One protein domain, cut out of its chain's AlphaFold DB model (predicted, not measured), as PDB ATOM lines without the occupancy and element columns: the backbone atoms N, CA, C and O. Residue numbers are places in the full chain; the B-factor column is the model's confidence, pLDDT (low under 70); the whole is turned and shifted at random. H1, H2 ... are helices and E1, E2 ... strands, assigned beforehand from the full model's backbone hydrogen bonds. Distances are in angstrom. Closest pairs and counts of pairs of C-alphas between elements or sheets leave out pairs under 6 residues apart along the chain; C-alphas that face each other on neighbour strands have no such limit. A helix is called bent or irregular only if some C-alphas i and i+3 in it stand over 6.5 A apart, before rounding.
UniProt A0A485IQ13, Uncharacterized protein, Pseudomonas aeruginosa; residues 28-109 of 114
ATOM      1  N   GLU A  28     -29.156   6.101  -0.942       90.69
ATOM      2  CA  GLU A  28     -29.028   4.700  -1.340       90.69
ATOM      3  C   GLU A  28     -30.043   4.355  -2.428       90.69
ATOM      4  O   GLU A  28     -29.698   3.696  -3.402       90.69
ATOM      5  N   LYS A  29     -31.280   4.862  -2.322       92.00
ATOM      6  CA  LYS A  29     -32.310   4.661  -3.350       92.00
ATOM      7  C   LYS A  29     -32.023   5.395  -4.654       92.00
ATOM      8  O   LYS A  29     -32.371   4.894  -5.721       92.00
ATOM      9  N   SER A  30     -31.381   6.555  -4.600       91.56
ATOM     10  CA  SER A  30     -30.935   7.245  -5.813       91.56
ATOM     11  C   SER A  30     -29.702   6.595  -6.431       91.56
ATOM     12  O   SER A  30     -29.641   6.469  -7.653       91.56
ATOM     13  N   ALA A  31     -28.776   6.102  -5.609       91.19
ATOM     14  CA  ALA A  31     -27.646   5.296  -6.051       91.19
ATOM     15  C   ALA A  31     -28.115   3.997  -6.727       91.19
ATOM     16  O   ALA A  31     -27.661   3.698  -7.826       91.19
ATOM     17  N   GLU A  32     -29.087   3.293  -6.136       93.69
ATOM     18  CA  GLU A  32     -29.697   2.080  -6.698       93.69
ATOM     19  C   GLU A  32     -30.227   2.321  -8.115       93.69
ATOM     20  O   GLU A  32     -29.900   1.578  -9.038       93.69
ATOM     21  N   LYS A  33     -31.000   3.400  -8.307       94.00
ATOM     22  CA  LYS A  33     -31.530   3.781  -9.624       94.00
ATOM     23  C   LYS A  33     -30.415   4.133 -10.606       94.00
ATOM     24  O   LYS A  33     -30.459   3.702 -11.754       94.00
ATOM     25  N   LEU A  34     -29.410   4.897 -10.169       92.75
ATOM     26  CA  LEU A  34     -28.290   5.294 -11.023       92.75
ATOM     27  C   LEU A  34     -27.471   4.080 -11.487       92.75
ATOM     28  O   LEU A  34     -27.166   3.958 -12.675       92.75
ATOM     29  N   PHE A  35     -27.150   3.165 -10.570       92.75
ATOM     30  CA  PHE A  35     -26.439   1.931 -10.888       92.75
ATOM     31  C   PHE A  35     -27.289   0.987 -11.730       92.75
ATOM     32  O   PHE A  35     -26.768   0.413 -12.681       92.75
ATOM     33  N   GLY A  36     -28.585   0.861 -11.437       93.38
ATOM     34  CA  GLY A  36     -29.523   0.067 -12.229       93.38
ATOM     35  C   GLY A  36     -29.603   0.551 -13.675       93.38
ATOM     36  O   GLY A  36     -29.456  -0.252 -14.597       93.38
ATOM     37  N   TYR A  37     -29.729   1.866 -13.876       94.19
ATOM     38  CA  TYR A  37     -29.699   2.472 -15.204       94.19
ATOM     39  C   TYR A  37     -28.384   2.152 -15.925       94.19
ATOM     40  O   TYR A  37     -28.402   1.582 -17.012       94.19
ATOM     41  N   ALA A  38     -27.233   2.430 -15.308       91.38
ATOM     42  CA  ALA A  38     -25.929   2.139 -15.906       91.38
ATOM     43  C   ALA A  38     -25.750   0.648 -16.240       91.38
ATOM     44  O   ALA A  38     -25.301   0.300 -17.331       91.38
ATOM     45  N   LEU A  39     -26.146  -0.239 -15.328       90.88
ATOM     46  CA  LEU A  39     -26.064  -1.683 -15.504       90.88
ATOM     47  C   LEU A  39     -26.935  -2.160 -16.670       90.88
ATOM     48  O   LEU A  39     -26.469  -2.964 -17.472       90.88
ATOM     49  N   ALA A  40     -28.158  -1.643 -16.809       92.50
ATOM     50  CA  ALA A  40     -29.031  -1.972 -17.932       92.50
ATOM     51  C   ALA A  40     -28.402  -1.564 -19.275       92.50
ATOM     52  O   ALA A  40     -28.424  -2.336 -20.232       92.50
ATOM     53  N   ARG A  41     -27.768  -0.384 -19.329       91.88
ATOM     54  CA  ARG A  41     -27.050   0.115 -20.519       91.88
ATOM     55  C   ARG A  41     -25.869  -0.786 -20.884       91.88
ATOM     56  O   ARG A  41     -25.662  -1.100 -22.055       91.88
ATOM     57  N   VAL A  42     -25.123  -1.238 -19.876       88.88
ATOM     58  CA  VAL A  42     -24.003  -2.181 -20.027       88.88
ATOM     59  C   VAL A  42     -24.490  -3.536 -20.531       88.88
ATOM     60  O   VAL A  42     -23.936  -4.065 -21.489       88.88
ATOM     61  N   GLN A  43     -25.535  -4.092 -19.917       89.44
ATOM     62  CA  GLN A  43     -26.082  -5.402 -20.280       89.44
ATOM     63  C   GLN A  43     -26.665  -5.423 -21.693       89.44
ATOM     64  O   GLN A  43     -26.560  -6.435 -22.379       89.44
ATOM     65  N   ALA A  44     -27.233  -4.304 -22.140       91.31
ATOM     66  CA  ALA A  44     -27.744  -4.147 -23.494       91.31
ATOM     67  C   ALA A  44     -26.642  -3.897 -24.546       91.31
ATOM     68  O   ALA A  44     -26.948  -3.820 -25.732       91.31
ATOM     69  N   GLY A  45     -25.370  -3.761 -24.143       89.56
ATOM     70  CA  GLY A  45     -24.267  -3.466 -25.063       89.56
ATOM     71  C   GLY A  45     -24.364  -2.077 -25.704       89.56
ATOM     72  O   GLY A  45     -23.852  -1.866 -26.798       89.56
ATOM     73  N   GLU A  46     -25.032  -1.128 -25.043       91.75
ATOM     74  CA  GLU A  46     -25.346   0.198 -25.600       91.75
ATOM     75  C   GLU A  46     -24.205   1.219 -25.414       91.75
ATOM     76  O   GLU A  46     -24.321   2.376 -25.824       91.75
ATOM     77  N   LEU A  47     -23.104   0.814 -24.772       89.50
ATOM     78  CA  LEU A  47     -21.936   1.660 -24.545       89.50
ATOM     79  C   LEU A  47     -21.092   1.758 -25.820       89.50
ATOM     80  O   LEU A  47     -20.657   0.754 -26.376       89.50
ATOM     81  N   LEU A  48     -20.795   2.989 -26.233       88.44
ATOM     82  CA  LEU A  48     -19.900   3.283 -27.357       88.44
ATOM     83  C   LEU A  48     -18.420   3.121 -26.977       88.44
ATOM     84  O   LEU A  48     -17.561   3.035 -27.851       88.44
ATOM     85  N   ALA A  49     -18.116   3.086 -25.678       86.12
ATOM     86  CA  ALA A  49     -16.778   2.855 -25.151       86.12
ATOM     87  C   ALA A  49     -16.851   1.972 -23.887       86.12
ATOM     88  O   ALA A  49     -17.769   2.145 -23.086       86.12
ATOM     89  N   PRO A  50     -15.906   1.041 -23.658       77.50
ATOM     90  CA  PRO A  50     -15.970   0.068 -22.560       77.50
ATOM     91  C   PRO A  50     -15.649   0.648 -21.166       77.50
ATOM     92  O   PRO A  50     -15.302  -0.101 -20.252       77.50
ATOM     93  N   GLN A  51     -15.695   1.970 -20.996       79.00
ATOM     94  CA  GLN A  51     -15.346   2.665 -19.762       79.00
ATOM     95  C   GLN A  51     -16.577   3.289 -19.105       79.00
ATOM     96  O   GLN A  51     -17.436   3.874 -19.764       79.00
ATOM     97  N   LEU A  52     -16.589   3.233 -17.778       83.81
ATOM     98  CA  LEU A  52     -17.509   3.950 -16.909       83.81
ATOM     99  C   LEU A  52     -16.673   4.647 -15.838       83.81
ATOM    100  O   LEU A  52     -15.761   4.035 -15.289       83.81
ATOM    101  N   GLY A  53     -16.967   5.915 -15.568       83.88
ATOM    102  CA  GLY A  53     -16.378   6.686 -14.480       83.88
ATOM    103  C   GLY A  53     -17.372   6.844 -13.337       83.88
ATOM    104  O   GLY A  53     -18.540   7.138 -13.577       83.88
ATOM    105  N   LEU A  54     -16.906   6.663 -12.104       84.56
ATOM    106  CA  LEU A  54     -17.674   6.908 -10.886       84.56
ATOM    107  C   LEU A  54     -16.844   7.793  -9.959       84.56
ATOM    108  O   LEU A  54     -15.695   7.463  -9.656       84.56
ATOM    109  N   SER A  55     -17.435   8.896  -9.512       81.38
ATOM    110  CA  SER A  55     -16.848   9.799  -8.527       81.38
ATOM    111  C   SER A  55     -17.755   9.917  -7.307       81.38
ATOM    112  O   SER A  55     -18.980   9.881  -7.428       81.38
ATOM    113  N   TYR A  56     -17.146  10.033  -6.127       82.62
ATOM    114  CA  TYR A  56     -17.854  10.137  -4.856       82.62
ATOM    115  C   TYR A  56     -17.144  11.127  -3.936       82.62
ATOM    116  O   TYR A  56     -15.932  11.048  -3.741       82.62
ATOM    117  N   ALA A  57     -17.905  12.067  -3.384       78.81
ATOM    118  CA  ALA A  57     -17.447  13.106  -2.472       78.81
ATOM    119  C   ALA A  57     -17.587  12.652  -1.007       78.81
ATOM    120  O   ALA A  57     -18.247  13.304  -0.197       78.81
ATOM    121  N   GLY A  58     -16.998  11.503  -0.675       78.31
ATOM    122  CA  GLY A  58     -17.028  10.887   0.652       78.31
ATOM    123  C   GLY A  58     -16.035   9.728   0.747       78.31
ATOM    124  O   GLY A  58     -15.172   9.586  -0.121       78.31
ATOM    125  N   ASP A  59     -16.154   8.898   1.784       81.25
ATOM    126  CA  ASP A  59     -15.331   7.692   1.929       81.25
ATOM    127  C   ASP A  59     -15.689   6.662   0.835       81.25
ATOM    128  O   ASP A  59     -16.812   6.154   0.820       81.25
ATOM    129  N   PRO A  60     -14.763   6.308  -0.078       75.81
ATOM    130  CA  PRO A  60     -15.020   5.331  -1.134       75.81
ATOM    131  C   PRO A  60     -15.442   3.949  -0.635       75.81
ATOM    132  O   PRO A  60     -16.043   3.189  -1.394       75.81
ATOM    133  N   THR A  61     -15.117   3.588   0.609       83.12
ATOM    134  CA  THR A  61     -15.545   2.308   1.182       83.12
ATOM    135  C   THR A  61     -17.065   2.231   1.314       83.12
ATOM    136  O   THR A  61     -17.620   1.168   1.046       83.12
ATOM    137  N   ALA A  62     -17.739   3.360   1.566       83.62
ATOM    138  CA  ALA A  62     -19.195   3.443   1.659       83.62
ATOM    139  C   ALA A  62     -19.906   3.089   0.341       83.62
ATOM    140  O   ALA A  62     -21.055   2.657   0.358       83.62
ATOM    141  N   LEU A  63     -19.232   3.217  -0.812       83.88
ATOM    142  CA  LEU A  63     -19.799   2.811  -2.104       83.88
ATOM    143  C   LEU A  63     -20.057   1.302  -2.177       83.88
ATOM    144  O   LEU A  63     -20.973   0.878  -2.875       83.88
ATOM    145  N   ARG A  64     -19.264   0.493  -1.461       85.31
ATOM    146  CA  ARG A  64     -19.362  -0.975  -1.495       85.31
ATOM    147  C   ARG A  64     -20.670  -1.489  -0.911       85.31
ATOM    148  O   ARG A  64     -21.159  -2.520  -1.364       85.31
ATOM    149  N   ASP A  65     -21.227  -0.746   0.036       88.50
ATOM    150  CA  ASP A  65     -22.473  -1.087   0.714       88.50
ATOM    151  C   ASP A  65     -23.706  -0.590  -0.058       88.50
ATOM    152  O   ASP A  65     -24.842  -0.912   0.301       88.50
ATOM    153  N   LEU A  66     -23.510   0.180  -1.138       89.38
ATOM    154  CA  LEU A  66     -24.622   0.712  -1.912       89.38
ATOM    155  C   LEU A  66     -25.292  -0.372  -2.767       89.38
ATOM    156  O   LEU A  66     -24.623  -1.135  -3.478       89.38
ATOM    157  N   PRO A  67     -26.636  -0.399  -2.784       90.38
ATOM    158  CA  PRO A  67     -27.389  -1.334  -3.607       90.38
ATOM    159  C   PRO A  67     -27.058  -1.136  -5.090       90.38
ATOM    160  O   PRO A  67     -27.132  -0.029  -5.613       90.38
ATOM    161  N   GLY A  68     -26.697  -2.219  -5.779       87.31
ATOM    162  CA  GLY A  68     -26.356  -2.208  -7.208       87.31
ATOM    163  C   GLY A  68     -24.872  -1.991  -7.527       87.31
ATOM    164  O   GLY A  68     -24.452  -2.339  -8.631       87.31
ATOM    165  N   PHE A  69     -24.052  -1.524  -6.575       87.88
ATOM    166  CA  PHE A  69     -22.619  -1.292  -6.804       87.88
ATOM    167  C   PHE A  69     -21.867  -2.587  -7.155       87.88
ATOM    168  O   PHE A  69     -21.161  -2.647  -8.163       87.88
ATOM    169  N   ALA A  70     -22.078  -3.658  -6.380       87.19
ATOM    170  CA  ALA A  70     -21.444  -4.955  -6.631       87.19
ATOM    171  C   ALA A  70     -21.823  -5.535  -8.008       87.19
ATOM    172  O   ALA A  70     -20.959  -5.985  -8.757       87.19
ATOM    173  N   ALA A  71     -23.106  -5.457  -8.383       86.50
ATOM    174  CA  ALA A  71     -23.592  -5.958  -9.670       86.50
ATOM    175  C   ALA A  71     -22.975  -5.211 -10.866       86.50
ATOM    176  O   ALA A  71     -22.717  -5.817 -11.909       86.50
ATOM    177  N   LEU A  72     -22.715  -3.908 -10.714       82.44
ATOM    178  CA  LEU A  72     -22.017  -3.113 -11.719       82.44
ATOM    179  C   LEU A  72     -20.543  -3.529 -11.846       82.44
ATOM    180  O   LEU A  72     -20.052  -3.682 -12.965       82.44
ATOM    181  N   GLY A  73     -19.863  -3.772 -10.719       79.88
ATOM    182  CA  GLY A  73     -18.468  -4.227 -10.679       79.88
ATOM    183  C   GLY A  73     -18.243  -5.571 -11.379       79.88
ATOM    184  O   GLY A  73     -17.322  -5.694 -12.186       79.88
ATOM    185  N   GLU A  74     -19.131  -6.543 -11.160       82.12
ATOM    186  CA  GLU A  74     -19.069  -7.866 -11.806       82.12
ATOM    187  C   GLU A  74     -19.204  -7.797 -13.338       82.12
ATOM    188  O   GLU A  74     -18.606  -8.585 -14.071       82.12
ATOM    189  N   ARG A  75     -19.995  -6.846 -13.857       77.56
ATOM    190  CA  ARG A  75     -20.225  -6.693 -15.305       77.56
ATOM    191  C   ARG A  75     -19.213  -5.787 -15.995       77.56
ATOM    192  O   ARG A  75     -19.066  -5.871 -17.213       77.56
ATOM    193  N   LEU A  76     -18.497  -4.960 -15.240       69.88
ATOM    194  CA  LEU A  76     -17.469  -4.059 -15.748       69.88
ATOM    195  C   LEU A  76     -16.145  -4.244 -14.988       69.88
ATOM    196  O   LEU A  76     -15.678  -3.310 -14.334       69.88
ATOM    197  N   PRO A  77     -15.444  -5.383 -15.150       57.75
ATOM    198  CA  PRO A  77     -14.139  -5.599 -14.513       57.75
ATOM    199  C   PRO A  77     -13.065  -4.597 -14.985       57.75
ATOM    200  O   PRO A  77     -12.014  -4.461 -14.364       57.75
ATOM    201  N   ARG A  78     -13.322  -3.887 -16.096       51.09
ATOM    202  CA  ARG A  78     -12.492  -2.804 -16.645       51.09
ATOM    203  C   ARG A  78     -13.095  -1.411 -16.470       51.09
ATOM    204  O   ARG A  78     -12.568  -0.485 -17.091       51.09
ATOM    205  N   ALA A  79     -14.154  -1.234 -15.671       50.91
ATOM    206  CA  ALA A  79     -14.526   0.101 -15.217       50.91
ATOM    207  C   ALA A  79     -13.296   0.664 -14.508       50.91
ATOM    208  O   ALA A  79     -12.999   0.333 -13.360       50.91
ATOM    209  N   ARG A  80     -12.506   1.457 -15.240       47.56
ATOM    210  CA  ARG A  80     -11.478   2.280 -14.637       47.56
ATOM    211  C   ARG A  80     -12.286   3.147 -13.714       47.56
ATOM    212  O   ARG A  80     -13.076   3.952 -14.178       47.56
ATOM    213  N   HIS A  81     -12.148   2.901 -12.430       46.91
ATOM    214  CA  HIS A  81     -12.636   3.788 -11.416       46.91
ATOM    215  C   HIS A  81     -11.509   4.813 -11.292       46.91
ATOM    216  O   HIS A  81     -10.569   4.568 -10.533       46.91
ATOM    217  N   PRO A  82     -11.485   5.943 -12.032       40.44
ATOM    218  CA  PRO A  82     -10.812   7.094 -11.487       40.44
ATOM    219  C   PRO A  82     -11.655   7.488 -10.273       40.44
ATOM    220  O   PRO A  82     -12.489   8.384 -10.327       40.44
ATOM    221  N   LEU A  83     -11.430   6.792  -9.157       40.50
ATOM    222  CA  LEU A  83     -11.496   7.380  -7.831       40.50
ATOM    223  C   LEU A  83     -10.405   8.446  -7.820       40.50
ATOM    224  O   LEU A  83      -9.337   8.263  -7.253       40.50
ATOM    225  N   ALA A  84     -10.631   9.524  -8.563       33.75
ATOM    226  CA  ALA A  84      -9.897  10.745  -8.378       33.75
ATOM    227  C   ALA A  84     -10.556  11.389  -7.157       33.75
ATOM    228  O   ALA A  84     -11.692  11.868  -7.287       33.75
ATOM    229  N   PRO A  85      -9.919  11.387  -5.972       31.34
ATOM    230  CA  PRO A  85     -10.265  12.370  -4.961       31.34
ATOM    231  C   PRO A  85     -10.158  13.735  -5.648       31.34
ATOM    232  O   PRO A  85      -9.070  14.173  -6.005       31.34
ATOM    233  N   GLY A  86     -11.307  14.339  -5.959       36.59
ATOM    234  CA  GLY A  86     -11.364  15.610  -6.677       36.59
ATOM    235  C   GLY A  86     -11.977  15.614  -8.080       36.59
ATOM    236  O   GLY A  86     -12.007  16.684  -8.659       36.59
ATOM    237  N   ALA A  87     -12.567  14.545  -8.638       36.75
ATOM    238  CA  ALA A  87     -13.307  14.670  -9.921       36.75
ATOM    239  C   ALA A  87     -14.611  15.510  -9.839       36.75
ATOM    240  O   ALA A  87     -15.315  15.673 -10.833       36.75
ATOM    241  N   CYS A  88     -14.900  16.096  -8.674       39.72
ATOM    242  CA  CYS A  88     -15.844  17.201  -8.501       39.72
ATOM    243  C   CYS A  88     -15.193  18.587  -8.731       39.72
ATOM    244  O   CYS A  88     -15.812  19.609  -8.456       39.72
ATOM    245  N   SER A  89     -13.941  18.669  -9.198       39.97
ATOM    246  CA  SER A  89     -13.220  19.937  -9.322       39.97
ATOM    247  C   SER A  89     -13.507  20.655 -10.646       39.97
ATOM    248  O   SER A  89     -12.620  20.849 -11.475       39.97
ATOM    249  N   SER A  90     -14.726  21.157 -10.811       37.72
ATOM    250  CA  SER A  90     -14.796  22.606 -10.980       37.72
ATOM    251  C   SER A  90     -15.020  23.173  -9.576       37.72
ATOM    252  O   SER A  90     -15.771  22.572  -8.803       37.72
ATOM    253  N   PRO A  91     -14.392  24.295  -9.191       39.41
ATOM    254  CA  PRO A  91     -14.689  24.954  -7.921       39.41
ATOM    255  C   PRO A  91     -16.198  25.119  -7.688       39.41
ATOM    256  O   PRO A  91     -16.629  25.111  -6.550       39.41
ATOM    257  N   THR A  92     -17.001  25.173  -8.755       43.94
ATOM    258  CA  THR A  92     -18.464  25.275  -8.777       43.94
ATOM    259  C   THR A  92     -19.228  23.987  -8.424       43.94
ATOM    260  O   THR A  92     -20.346  24.082  -7.924       43.94
ATOM    261  N   GLY A  93     -18.679  22.792  -8.673       40.22
ATOM    262  CA  GLY A  93     -19.368  21.511  -8.428       40.22
ATOM    263  C   GLY A  93     -19.372  21.096  -6.954       40.22
ATOM    264  O   GLY A  93     -20.402  20.690  -6.416       40.22
ATOM    265  N   GLY A  94     -18.234  21.276  -6.275       37.34
ATOM    266  CA  GLY A  94     -18.061  20.889  -4.870       37.34
ATOM    267  C   GLY A  94     -18.861  21.731  -3.868       37.34
ATOM    268  O   GLY A  94     -19.276  21.211  -2.837       37.34
ATOM    269  N   ILE A  95     -19.131  23.007  -4.173       40.59
ATOM    270  CA  ILE A  95     -19.932  23.889  -3.297       40.59
ATOM    271  C   ILE A  95     -21.439  23.611  -3.391       40.59
ATOM    272  O   ILE A  95     -22.156  23.877  -2.433       40.59
ATOM    273  N   ASN A  96     -21.925  23.078  -4.520       47.38
ATOM    274  CA  ASN A  96     -23.363  22.956  -4.793       47.38
ATOM    275  C   ASN A  96     -23.953  21.566  -4.498       47.38
ATOM    276  O   ASN A  96     -25.163  21.456  -4.325       47.38
ATOM    277  N   LEU A  97     -23.136  20.508  -4.445       53.44
ATOM    278  CA  LEU A  97     -23.631  19.127  -4.321       53.44
ATOM    279  C   LEU A  97     -23.560  18.550  -2.894       53.44
ATOM    280  O   LEU A  97     -24.296  17.615  -2.581       53.44
ATOM    281  N   GLY A  98     -22.727  19.122  -2.018       54.62
ATOM    282  CA  GLY A  98     -22.595  18.703  -0.618       54.62
ATOM    283  C   GLY A  98     -21.791  17.410  -0.402       54.62
ATOM    284  O   GLY A  98     -21.400  16.712  -1.339       54.62
ATOM    285  N   ALA A  99     -21.510  17.097   0.867       60.97
ATOM    286  CA  ALA A  99     -20.830  15.861   1.254       60.97
ATOM    287  C   ALA A  99     -21.673  14.626   0.883       60.97
ATOM    288  O   ALA A  99     -22.889  14.619   1.071       60.97
ATOM    289  N   GLY A 100     -21.027  13.579   0.366       68.88
ATOM    290  CA  GLY A 100     -21.691  12.356  -0.094       68.88
ATOM    291  C   GLY A 100     -22.287  12.442  -1.504       68.88
ATOM    292  O   GLY A 100     -22.996  11.529  -1.919       68.88
ATOM    293  N   ALA A 101     -22.009  13.505  -2.263       79.62
ATOM    294  CA  ALA A 101     -22.397  13.584  -3.667       79.62
ATOM    295  C   ALA A 101     -21.720  12.492  -4.508       79.62
ATOM    296  O   ALA A 101     -20.548  12.172  -4.306       79.62
ATOM    297  N   MET A 102     -22.446  11.948  -5.482       86.00
ATOM    298  CA  MET A 102     -21.963  10.893  -6.369       86.00
ATOM    299  C   MET A 102     -22.298  11.229  -7.818       86.00
ATOM    300  O   MET A 102     -23.401  11.695  -8.102       86.00
ATOM    301  N   SER A 103     -21.378  10.954  -8.740       87.00
ATOM    302  CA  SER A 103     -21.639  11.045 -10.177       87.00
ATOM    303  C   SER A 103     -21.125   9.815 -10.912       87.00
ATOM    304  O   SER A 103     -20.072   9.271 -10.581       87.00
ATOM    305  N   LEU A 104     -21.876   9.386 -11.923       88.75
ATOM    306  CA  LEU A 104     -21.549   8.248 -12.769       88.75
ATOM    307  C   LEU A 104     -21.679   8.673 -14.231       88.75
ATOM    308  O   LEU A 104     -22.698   9.238 -14.618       88.75
ATOM    309  N   GLY A 105     -20.653   8.400 -15.037       89.50
ATOM    310  CA  GLY A 105     -20.590   8.803 -16.441       89.50
ATOM    311  C   GLY A 105     -20.083   7.685 -17.345       89.50
ATOM    312  O   GLY A 105     -19.199   6.917 -16.973       89.50
ATOM    313  N   PHE A 106     -20.643   7.597 -18.547       88.94
ATOM    314  CA  PHE A 106     -20.255   6.648 -19.591       88.94
ATOM    315  C   PHE A 106     -20.605   7.224 -20.967       88.94
ATOM    316  O   PHE A 106     -21.382   8.172 -21.072       88.94
ATOM    317  N   ILE A 107     -20.035   6.647 -22.026       89.69
ATOM    318  CA  ILE A 107     -20.269   7.089 -23.407       89.69
ATOM    319  C   ILE A 107     -21.283   6.150 -24.057       89.69
ATOM    320  O   ILE A 107     -21.013   4.959 -24.212       89.69
ATOM    321  N   ALA A 108     -22.446   6.674 -24.436       91.00
ATOM    322  CA  ALA A 108     -23.512   5.935 -25.110       91.00
ATOM    323  C   ALA A 108     -24.443   6.900 -25.870       91.00
ATOM    324  O   ALA A 108     -24.463   8.090 -25.569       91.00
ATOM    325  N   ALA A 109     -25.238   6.400 -26.822       90.94
ATOM    326  CA  ALA A 109     -26.275   7.209 -27.478       90.94
ATOM    327  C   ALA A 109     -27.327   7.699 -26.458       90.94
ATOM    328  O   ALA A 109     -27.620   6.944 -25.534       90.94
TER     329      ALA A 109
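Overview. This is residues 28 to 109 of the 114 residues of an uncharacterized protein of Pseudomonas aeruginosa (UniProt A0A485IQ13). A two-stranded antiparallel ribbon, E1 and E2, has the long helix H1 along one of its faces, mostly over E2, and the short helix H3 side by side with H1. H2 lies near the start of H3, while H4 sits off at one end of the domain, beyond the long link of residues 76 to 90. The 82 printed residues, with the order H1 E1 H2 H3 H4 E2, are of mixed class, helices and strands. The whole is compact, with a radius of gyration of the C-alphas of 12.7 A and spans of 35 by 25 by 19 A.

Along the chain. H1, residues 28 to 43, begins at C-alpha 28 (-29.028, 4.700, -1.340) and is 21.7 A long. E1, residues 47 to 56, is 21.8 A long and bends by 79 degrees at residue 50. H2 is residues 60 to 65, H3 69 to 75 and H4 91 to 97. H4 is neither bent nor irregular, but only just: C-alphas 91 and 94 are 6.1 A apart. E2, residues 102 to 108, is 19.4 A long and ends at C-alpha 108 (-23.512, 5.935, -25.110).

Arrangement. E1 and E2 are antiparallel at 172 degrees, with N 53 and O 105 at 2.8 A and N 103 and O 55 at 2.9 A, within hydrogen-bond range. The closest C-alphas of H1 and E2, Leu 34 and Leu 104, are 7.6 A apart. H1 and H3 touch, closest at the C-alphas of Leu 39 and Leu 72, 5.7 A, with a shallow tilt of 7 degrees, the same way. H2 and H3 are close but not clearly touching, with the C-alphas of Arg 64 and Ala 70 closest at 6.8 A, and about perpendicular at 87 degrees. H4 is apart from H1, H2, H3 and E1. Every O i to N i+4 pair is within hydrogen-bond range in H1, against 2 of 3 in H3, 0 of 2 in H2 and 1 of 3 in H4; the O i to N i+3 counts are 3 of 3 in H2 and 1 of 4 in H4.

Size, cuts and confidence. The farthest C-alphas, of Ala 44 and Pro 91, are 35.5 A apart. The printed part has no cut; the link from H3 to H4 is long. The mean pLDDT of the printed part is 74.5, and residues 76 to 100 are under 70.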